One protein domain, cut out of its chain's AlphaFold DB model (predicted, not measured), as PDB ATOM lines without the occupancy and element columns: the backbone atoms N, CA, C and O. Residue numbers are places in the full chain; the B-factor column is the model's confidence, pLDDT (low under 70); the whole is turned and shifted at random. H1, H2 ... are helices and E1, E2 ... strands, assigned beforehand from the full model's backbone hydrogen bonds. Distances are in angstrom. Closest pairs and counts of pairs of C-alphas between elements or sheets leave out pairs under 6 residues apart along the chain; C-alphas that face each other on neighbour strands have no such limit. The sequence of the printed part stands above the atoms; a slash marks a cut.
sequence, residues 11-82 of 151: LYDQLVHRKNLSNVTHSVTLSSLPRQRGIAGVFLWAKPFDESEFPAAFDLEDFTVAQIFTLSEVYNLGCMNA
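This is residues 11 to 82 of the 151 residues of an uncharacterized protein of Hahella chejuensis (strain KCTC 2396) (UniProt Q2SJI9). Two antiparallel ribbons of two strands each, the hairpin E1 and E2 and the pair E3 and E4, spread from one side like the arms of an open V, with no named strand of one ribbon in contact with the other. The helix H1 and the long loop of residues 49 to 64 lie on the side where the V opens, and the loop of residues 31 to 41 makes the opposite end. The printed part has 72 residues with one named helix and four named strands, in the order E1, E2, E3, H1, E4; its class is mixed, helices and strands. It is only just compact, close to loose, with a radius of gyration of the C-alphas of 13.0 A, and its elongated outline spans 40 by 25 by 18 A.

E1, residues 11 to 20, is the longest strand by residues; it begins with C-alpha 11 at (25.162, 49.255, 55.353), measures 21.7 A and bends by 77 degrees at residue 14. E2, residues 23 to 30, measures 22.2 A. E3, residues 42 to 48, measures 18.8 A. E4, residues 76 to 81, measures 16.5 A and ends with C-alpha 81 at (18.630, 59.121, 50.351). H1, residues 65 to 74, measures 14.7 A, from C-alpha 65 at (11.367, 34.523, 36.557).

E1 and E2 form a hairpin, with an angle of 167 degrees between their directions. Across it, N of Leu 11 and O of Thr 29 are 2.8 A apart, and N of Ser 27 and O of Gln 14 are 2.8 A apart, both within hydrogen-bond range. E2 and E3 are apart, and E2 and E4 are apart. E1 is apart from E3, E4 and H1, and E2 is apart from H1. E3 and E4 are antiparallel neighbours at 159 degrees; N of Leu 44 and O of Cys 79, 2.9 A, are within hydrogen-bond range, as are N of Asn 81 and O of Val 42, 2.8 A. The closest C-alphas of E3 and H1, those of Pro 48 and Ser 72, are 6.6 A apart, the one pair of theirs within 8 A. In H1, 5 of 6 O i to N i+4 pairs are within hydrogen-bond range.

The two C-alphas farthest apart, those of Pro 34 and Glu 61, are 40.8 A apart. The links E2 to E3, 11 residues, and E3 to H1, 16 residues, are long; the links E1 to E2 and H1 to E4 are tight. The printed part has no cut. The mean pLDDT of the printed part is 87.3, and no printed residue is under 70.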
ATOM      1  N   LEU A  11      23.794  49.578  55.760       92.38
ATOM      2  CA  LEU A  11      25.162  49.255  55.353       92.38
ATOM      3  C   LEU A  11      25.157  48.440  54.060       92.38
ATOM      4  O   LEU A  11      24.360  47.509  53.932       92.38
ATOM      5  N   TYR A  12      26.073  48.738  53.138       93.31
ATOM      6  CA  TYR A  12      26.343  47.859  52.000       93.31
ATOM      7  C   TYR A  12      26.805  46.478  52.485       93.31
ATOM      8  O   TYR A  12      27.657  46.371  53.366       93.31
ATOM      9  N   ASP A  13      26.245  45.427  51.886       92.31
ATOM     10  CA  ASP A  13      26.551  44.033  52.212       92.31
ATOM     11  C   ASP A  13      27.122  43.302  50.985       92.31
ATOM     12  O   ASP A  13      28.324  43.370  50.725       92.31
ATOM     13  N   GLN A  14      26.285  42.647  50.178       92.31
ATOM     14  CA  GLN A  14      26.725  41.890  49.009       92.31
ATOM     15  C   GLN A  14      26.341  42.602  47.718       92.31
ATOM     16  O   GLN A  14      25.235  43.122  47.580       92.31
ATOM     17  N   LEU A  15      27.240  42.584  46.736       92.62
ATOM     18  CA  LEU A  15      26.891  42.947  45.370       92.62
ATOM     19  C   LEU A  15      25.945  41.885  44.811       92.62
ATOM     20  O   LEU A  15      26.343  40.736  44.632       92.62
ATOM     21  N   VAL A  16      24.712  42.283  44.522       89.62
ATOM     22  CA  VAL A  16      23.691  41.389  43.973       89.62
ATOM     23  C   VAL A  16      23.793  41.349  42.456       89.62
ATOM     24  O   VAL A  16      23.756  40.270  41.878       89.62
ATOM     25  N   HIS A  17      23.942  42.511  41.808       89.94
ATOM     26  CA  HIS A  17      24.012  42.573  40.348       89.94
ATOM     27  C   HIS A  17      24.724  43.816  39.813       89.94
ATOM     28  O   HIS A  17      24.659  44.893  40.414       89.94
ATOM     29  N   ARG A  18      25.366  43.676  38.647       91.88
ATOM     30  CA  ARG A  18      25.922  44.778  37.845       91.88
ATOM     31  C   ARG A  18      25.447  44.637  36.410       91.88
ATOM     32  O   ARG A  18      25.975  43.809  35.678       91.88
ATOM     33  N   LYS A  19      24.536  45.512  36.003       89.00
ATOM     34  CA  LYS A  19      24.066  45.569  34.619       89.00
ATOM     35  C   LYS A  19      24.864  46.575  33.795       89.00
ATOM     36  O   LYS A  19      25.368  46.266  32.722       89.00
ATOM     37  N   ASN A  20      24.996  47.804  34.294       88.94
ATOM     38  CA  ASN A  20      25.749  48.876  33.636       88.94
ATOM     39  C   ASN A  20      26.150  49.969  34.642       88.94
ATOM     40  O   ASN A  20      25.920  49.822  35.842       88.94
ATOM     41  N   LEU A  21      26.738  51.067  34.150       89.81
ATOM     42  CA  LEU A  21      27.252  52.178  34.961       89.81
ATOM     43  C   LEU A  21      26.244  52.712  35.991       89.81
ATOM     44  O   LEU A  21      26.629  53.022  37.113       89.81
ATOM     45  N   SER A  22      24.969  52.816  35.614       89.69
ATOM     46  CA  SER A  22      23.920  53.397  36.461       89.69
ATOM     47  C   SER A  22      23.069  52.349  37.174       89.69
ATOM     48  O   SER A  22      22.217  52.706  37.979       89.69
ATOM     49  N   ASN A  23      23.271  51.064  36.878       89.44
ATOM     50  CA  ASN A  23      22.420  49.975  37.341       89.44
ATOM     51  C   ASN A  23      23.259  48.918  38.055       89.44
ATOM     52  O   ASN A  23      23.626  47.880  37.492       89.44
ATOM     53  N   VAL A  24      23.567  49.219  39.312       90.25
ATOM     54  CA  VAL A  24      24.284  48.338  40.230       90.25
ATOM     55  C   VAL A  24      23.441  48.180  41.485       90.25
ATOM     56  O   VAL A  24      22.998  49.165  42.069       90.25
ATOM     57  N   THR A  25      23.218  46.941  41.909       90.50
ATOM     58  CA  THR A  25      22.387  46.642  43.076       90.50
ATOM     59  C   THR A  25      23.193  45.880  44.107       90.50
ATOM     60  O   THR A  25      23.836  44.879  43.794       90.50
ATOM     61  N   HIS A  26      23.126  46.349  45.350       92.25
ATOM     62  CA  HIS A  26      23.650  45.655  46.517       92.25
ATOM     63  C   HIS A  26      22.504  45.251  47.444       92.25
ATOM     64  O   HIS A  26      21.476  45.929  47.519       92.25
ATOM     65  N   SER A  27      22.693  44.163  48.185       91.38
ATOM     66  CA  SER A  27      21.959  43.949  49.422       91.38
ATOM     67  C   SER A  27      22.475  44.926  50.475       91.38
ATOM     68  O   SER A  27      23.610  45.407  50.418       91.38
ATOM     69  N   VAL A  28      21.618  45.212  51.448       91.56
ATOM     70  CA  VAL A  28      21.972  46.037  52.598       91.56
ATOM     71  C   VAL A  28      21.506  45.387  53.889       91.56
ATOM     72  O   VAL A  28      20.471  44.704  53.917       91.56
ATOM     73  N   THR A  29      22.263  45.633  54.950       89.38
ATOM     74  CA  THR A  29      21.950  45.246  56.328       89.38
ATOM     75  C   THR A  29      21.811  46.485  57.204       89.38
ATOM     76  O   THR A  29      22.147  47.594  56.799       89.38
ATOM     77  N   LEU A  30      21.251  46.320  58.397       88.31
ATOM     78  CA  LEU A  30      21.172  47.402  59.370       88.31
ATOM     79  C   LEU A  30      22.543  47.652  59.998       88.31
ATOM     80  O   LEU A  30      23.207  46.698  60.407       88.31
ATOM     81  N   SER A  31      22.928  48.923  60.125       93.50
ATOM     82  CA  SER A  31      23.969  49.293  61.084       93.50
ATOM     83  C   SER A  31      23.535  48.932  62.499       93.50
ATOM     84  O   SER A  31      22.344  48.889  62.789       93.50
ATOM     85  N   SER A  32      24.494  48.610  63.358       93.31
ATOM     86  CA  SER A  32      24.267  48.176  64.742       93.31
ATOM     87  C   SER A  32      25.477  48.378  65.656       93.31
ATOM     88  O   SER A  32      25.456  47.940  66.802       93.31
ATOM     89  N   LEU A  33      26.554  48.992  65.157       96.50
ATOM     90  CA  LEU A  33      27.754  49.300  65.924       96.50
ATOM     91  C   LEU A  33      28.146  50.768  65.719       96.50
ATOM     92  O   LEU A  33      27.935  51.315  64.629       96.50
ATOM     93  N   PRO A  34      28.804  51.395  66.709       97.50
ATOM     94  CA  PRO A  34      29.279  52.760  66.565       97.50
ATOM     95  C   PRO A  34      30.294  52.909  65.424       97.50
ATOM     96  O   PRO A  34      31.203  52.085  65.287       97.50
ATOM     97  N   ARG A  35      30.201  54.005  64.660       96.50
ATOM     98  CA  ARG A  35      31.204  54.424  63.651       96.50
ATOM     99  C   ARG A  35      31.461  53.387  62.544       96.50
ATOM    100  O   ARG A  35      32.592  53.221  62.074       96.50
ATOM    101  N   GLN A  36      30.421  52.677  62.114       95.69
ATOM    102  CA  GLN A  36      30.508  51.733  61.005       95.69
ATOM    103  C   GLN A  36      30.701  52.458  59.674       95.69
ATOM    104  O   GLN A  36      30.073  53.470  59.375       95.69
ATOM    105  N   ARG A  37      31.599  51.908  58.857       95.06
ATOM    106  CA  ARG A  37      31.863  52.369  57.489       95.06
ATOM    107  C   ARG A  37      30.924  51.672  56.510       95.06
ATOM    108  O   ARG A  37      30.439  50.585  56.800       95.06
ATOM    109  N   GLY A  38      30.785  52.241  55.314       93.50
ATOM    110  CA  GLY A  38      30.031  51.611  54.226       93.50
ATOM    111  C   GLY A  38      28.524  51.826  54.332       93.50
ATOM    112  O   GLY A  38      27.753  50.964  53.920       93.50
ATOM    113  N   ILE A  39      28.111  52.959  54.901       93.56
ATOM    114  CA  ILE A  39      26.711  53.375  54.927       93.56
ATOM    115  C   ILE A  39      26.271  53.708  53.505       93.56
ATOM    116  O   ILE A  39      26.939  54.465  52.806       93.56
ATOM    117  N   ALA A  40      25.165  53.101  53.089       91.81
ATOM    118  CA  ALA A  40      24.593  53.247  51.756       91.81
ATOM    119  C   ALA A  40      23.704  54.495  51.626       91.81
ATOM    120  O   ALA A  40      23.376  54.918  50.524       91.81
ATOM    121  N   GLY A  41      23.292  55.072  52.754       90.94
ATOM    122  CA  GLY A  41      22.477  56.277  52.815       90.94
ATOM    123  C   GLY A  41      21.560  56.275  54.033       90.94
ATOM    124  O   GLY A  41      21.805  55.580  55.020       90.94
ATOM    125  N   VAL A  42      20.468  57.027  53.947       90.12
ATOM    126  CA  VAL A  42      19.386  57.075  54.933       90.12
ATOM    127  C   VAL A  42      18.144  56.441  54.333       90.12
ATOM    128  O   VAL A  42      17.628  56.889  53.313       90.12
ATOM    129  N   PHE A  43      17.684  55.356  54.943       88.94
ATOM    130  CA  PHE A  43      16.558  54.579  54.443       88.94
ATOM    131  C   PHE A  43      15.229  55.328  54.585       88.94
ATOM    132  O   PHE A  43      14.998  56.023  55.570       88.94
ATOM    133  N   LEU A  44      14.357  55.160  53.590       85.00
ATOM    134  CA  LEU A  44      13.035  55.785  53.543       85.00
ATOM    135  C   LEU A  44      11.926  54.749  53.684       85.00
ATOM    136  O   LEU A  44      11.077  54.836  54.567       85.00
ATOM    137  N   TRP A  45      11.919  53.765  52.789       84.12
ATOM    138  CA  TRP A  45      10.903  52.726  52.757       84.12
ATOM    139  C   TRP A  45      11.430  51.476  52.067       84.12
ATOM    140  O   TRP A  45      12.362  51.521  51.264       84.12
ATOM    141  N   ALA A  46      10.791  50.348  52.362       86.75
ATOM    142  CA  ALA A  46      10.961  49.114  51.621       86.75
ATOM    143  C   ALA A  46       9.602  48.485  51.364       86.75
ATOM    144  O   ALA A  46       8.707  48.558  52.206       86.75
ATOM    145  N   LYS A  47       9.476  47.815  50.226       85.81
ATOM    146  CA  LYS A  47       8.301  47.021  49.886       85.81
ATOM    147  C   LYS A  47       8.712  45.668  49.314       85.81
ATOM    148  O   LYS A  47       9.798  45.557  48.734       85.81
ATOM    149  N   PRO A  48       7.871  44.637  49.474       87.75
ATOM    150  CA  PRO A  48       7.985  43.451  48.640       87.75
ATOM    151  C   PRO A  48       8.002  43.870  47.169       87.75
ATOM    152  O   PRO A  48       7.354  44.849  46.803       87.75
ATOM    153  N   PHE A  49       8.748  43.144  46.353       85.19
ATOM    154  CA  PHE A  49       8.750  43.339  44.910       85.19
ATOM    155  C   PHE A  49       8.353  42.035  44.231       85.19
ATOM    156  O   PHE A  49       8.491  40.963  44.821       85.19
ATOM    157  N   ASP A  50       7.830  42.124  43.021       78.12
ATOM    158  CA  ASP A  50       7.391  40.973  42.241       78.12
ATOM    159  C   ASP A  50       7.695  41.194  40.756       78.12
ATOM    160  O   ASP A  50       8.479  42.073  40.393       78.12
ATOM    161  N   GLU A  51       7.096  40.369  39.897       70.94
ATOM    162  CA  GLU A  51       7.305  40.427  38.453       70.94
ATOM    163  C   GLU A  51       6.791  41.700  37.765       70.94
ATOM    164  O   GLU A  51       7.155  41.978  36.624       70.94
ATOM    165  N   SER A  52       5.958  42.484  38.448       75.31
ATOM    166  CA  SER A  52       5.439  43.753  37.944       75.31
ATOM    167  C   SER A  52       6.351  44.941  38.258       75.31
ATOM    168  O   SER A  52       6.253  45.976  37.597       75.31
ATOM    169  N   GLU A  53       7.257  44.806  39.231       77.81
ATOM    170  CA  GLU A  53       8.112  45.900  39.682       77.81
ATOM    171  C   GLU A  53       9.504  45.405  40.084       77.81
ATOM    172  O   GLU A  53       9.793  45.118  41.247       77.81
ATOM    173  N   PHE A  54      10.399  45.331  39.102       77.25
ATOM    174  CA  PHE A  54      11.773  44.899  39.320       77.25
ATOM    175  C   PHE A  54      12.686  46.041  39.788       77.25
ATOM    176  O   PHE A  54      12.514  47.192  39.372       77.25
ATOM    177  N   PRO A  55      13.732  45.738  40.584       78.75
ATOM    178  CA  PRO A  55      14.880  46.629  40.695       78.75
ATOM    179  C   PRO A  55      15.405  46.973  39.295       78.75
ATOM    180  O   PRO A  55      15.549  46.083  38.466       78.75
ATOM    181  N   ALA A  56      15.749  48.237  39.034       79.25
ATOM    182  CA  ALA A  56      16.149  48.694  37.694       79.25
ATOM    183  C   ALA A  56      17.359  47.944  37.098       79.25
ATOM    184  O   ALA A  56      17.517  47.866  35.877       79.25
ATOM    185  N   ALA A  57      18.214  47.374  37.953       81.50
ATOM    186  CA  ALA A  57      19.327  46.553  37.505       81.50
ATOM    187  C   ALA A  57      18.898  45.178  36.992       81.50
ATOM    188  O   ALA A  57      19.653  44.575  36.244       81.50
ATOM    189  N   PHE A  58      17.728  44.677  37.371       82.88
ATOM    190  CA  PHE A  58      17.278  43.353  36.979       82.88
ATOM    191  C   PHE A  58      16.526  43.471  35.656       82.88
ATOM    192  O   PHE A  58      15.660  44.329  35.489       82.88
ATOM    193  N   ASP A  59      16.847  42.598  34.713       77.56
ATOM    194  CA  ASP A  59      16.025  42.362  33.538       77.56
ATOM    195  C   ASP A  59      15.884  40.860  33.284       77.56
ATOM    196  O   ASP A  59      16.518  40.028  33.938       77.56
ATOM    197  N   LEU A  60      15.000  40.527  32.347       71.88
ATOM    198  CA  LEU A  60      14.711  39.145  31.975       71.88
ATOM    199  C   LEU A  60      15.807  38.511  31.100       71.88
ATOM    200  O   LEU A  60      15.707  37.326  30.788       71.88
ATOM    201  N   GLU A  61      16.821  39.275  30.682       79.38
ATOM    202  CA  GLU A  61      17.991  38.733  29.982       79.38
ATOM    203  C   GLU A  61      18.989  38.157  30.996       79.38
ATOM    204  O   GLU A  61      19.524  37.067  30.789       79.38
ATOM    205  N   ASP A  62      19.170  38.852  32.122       77.44
ATOM    206  CA  ASP A  62      20.094  38.489  33.195       77.44
ATOM    207  C   ASP A  62      19.483  37.508  34.212       77.44
ATOM    208  O   ASP A  62      20.199  36.693  34.804       77.44
ATOM    209  N   PHE A  63      18.163  37.567  34.429       82.88
ATOM    210  CA  PHE A  63      17.471  36.739  35.418       82.88
ATOM    211  C   PHE A  63      16.237  36.035  34.853       82.88
ATOM    212  O   PHE A  63      15.363  36.627  34.224       82.88
ATOM    213  N   THR A  64      16.099  34.753  35.186       86.88
ATOM    214  CA  THR A  64      14.849  34.010  34.982       86.88
ATOM    215  C   THR A  64      13.785  34.425  36.001       86.88
ATOM    216  O   THR A  64      14.100  34.783  37.138       86.88
ATOM    217  N   VAL A  65      12.504  34.272  35.646       82.00
ATOM    218  CA  VAL A  65      11.367  34.523  36.557       82.00
ATOM    219  C   VAL A  65      11.508  33.744  37.873       82.00
ATOM    220  O   VAL A  65      11.253  34.287  38.944       82.00
ATOM    221  N   ALA A  66      11.990  32.497  37.815       86.25
ATOM    222  CA  ALA A  66      12.207  31.677  39.006       86.25
ATOM    223  C   ALA A  66      13.280  32.262  39.942       86.25
ATOM    224  O   ALA A  66      13.078  32.296  41.154       86.25
ATOM    225  N   GLN A  67      14.398  32.761  39.399       87.06
ATOM    226  CA  GLN A  67      15.438  33.415  40.204       87.06
ATOM    227  C   GLN A  67      14.917  34.697  40.852       87.06
ATOM    228  O   GLN A  67      15.215  34.962  42.016       87.06
ATOM    229  N   ILE A  68      14.116  35.472  40.119       81.94
ATOM    230  CA  ILE A  68      13.522  36.696  40.655       81.94
ATOM    231  C   ILE A  68      12.541  36.367  41.783       81.94
ATOM    232  O   ILE A  68      12.593  37.005  42.832       81.94
ATOM    233  N   PHE A  69      11.719  35.330  41.612       84.62
ATOM    234  CA  PHE A  69      10.815  34.847  42.652       84.62
ATOM    235  C   PHE A  69      11.572  34.427  43.923       84.62
ATOM    236  O   PHE A  69      11.228  34.846  45.023       84.62
ATOM    237  N   THR A  70      12.674  33.681  43.795       88.75
ATOM    238  CA  THR A  70      13.515  33.335  44.953       88.75
ATOM    239  C   THR A  70      14.097  34.576  45.641       88.75
ATOM    240  O   THR A  70      14.181  34.627  46.867       88.75
ATOM    241  N   LEU A  71      14.492  35.603  44.881       86.44
ATOM    242  CA  LEU A  71      15.002  36.849  45.458       86.44
ATOM    243  C   LEU A  71      13.907  37.654  46.168       86.44
ATOM    244  O   LEU A  71      14.182  38.211  47.232       86.44
ATOM    245  N   SER A  72      12.685  37.704  45.633       87.12
ATOM    246  CA  SER A  72      11.573  38.438  46.249       87.12
ATOM    247  C   SER A  72      11.038  37.788  47.529       87.12
ATOM    248  O   SER A  72      10.504  38.481  48.401       87.12
ATOM    249  N   GLU A  73      11.234  36.479  47.704       87.56
ATOM    250  CA  GLU A  73      10.942  35.794  48.968       87.56
ATOM    251  C   GLU A  73      11.878  36.240  50.103       87.56
ATOM    252  O   GLU A  73      11.464  36.316  51.265       87.56
ATOM    253  N   VAL A  74      13.130  36.575  49.777       86.62
ATOM    254  CA  VAL A  74      14.181  36.879  50.762       86.62
ATOM    255  C   VAL A  74      14.393  38.385  50.950       86.62
ATOM    256  O   VAL A  74      14.741  38.836  52.048       86.62
ATOM    257  N   TYR A  75      14.176  39.184  49.903       87.06
ATOM    258  CA  TYR A  75      14.484  40.609  49.882       87.06
ATOM    259  C   TYR A  75      13.269  41.477  49.542       87.06
ATOM    260  O   TYR A  75      12.439  41.153  48.707       87.06
ATOM    261  N   ASN A  76      13.234  42.659  50.149       87.62
ATOM    262  CA  ASN A  76      12.430  43.792  49.709       87.62
ATOM    263  C   ASN A  76      13.247  44.734  48.817       87.62
ATOM    264  O   ASN A  76      14.451  44.917  49.059       87.62
ATOM    265  N   LEU A  77      12.556  45.418  47.907       86.81
ATOM    266  CA  LEU A  77      13.050  46.604  47.218       86.81
ATOM    267  C   LEU A  77      13.007  47.787  48.192       86.81
ATOM    268  O   LEU A  77      11.990  48.008  48.848       86.81
ATOM    269  N   GLY A  78      14.119  48.509  48.318       86.69
ATOM    270  CA  GLY A  78      14.265  49.631  49.247       86.69
ATOM    271  C   GLY A  78      14.589  50.939  48.535       86.69
ATOM    272  O   GLY A  78      15.204  50.927  47.471       86.69
ATOM    273  N   CYS A  79      14.202  52.049  49.155       86.69
ATOM    274  CA  CYS A  79      14.558  53.402  48.752       86.69
ATOM    275  C   CYS A  79      15.323  54.097  49.882       86.69
ATOM    276  O   CYS A  79      15.002  53.922  51.062       86.69
ATOM    277  N   MET A  80      16.342  54.871  49.518       89.88
ATOM    278  CA  MET A  80      17.210  55.584  50.449       89.88
ATOM    279  C   MET A  80      17.690  56.904  49.844       89.88
ATOM    280  O   MET A  80      17.864  57.007  48.631       89.88
ATOM    281  N   ASN A  81      17.942  57.887  50.703       89.75
ATOM    282  CA  ASN A  81      18.630  59.121  50.351       89.75
ATOM    283  C   ASN A  81      20.135  58.953  50.569       89.75
ATOM    284  O   ASN A  81      20.558  58.580  51.659       89.75
ATOM    285  N   ALA A  82      20.939  59.251  49.553       87.62
ATOM    286  CA  ALA A  82      22.400  59.156  49.619       87.62
ATOM    287  C   ALA A  82      23.077  60.520  49.847       87.62
ATOM    288  O   ALA A  82      24.089  60.628  50.528       87.62
TER     289      ALA A  82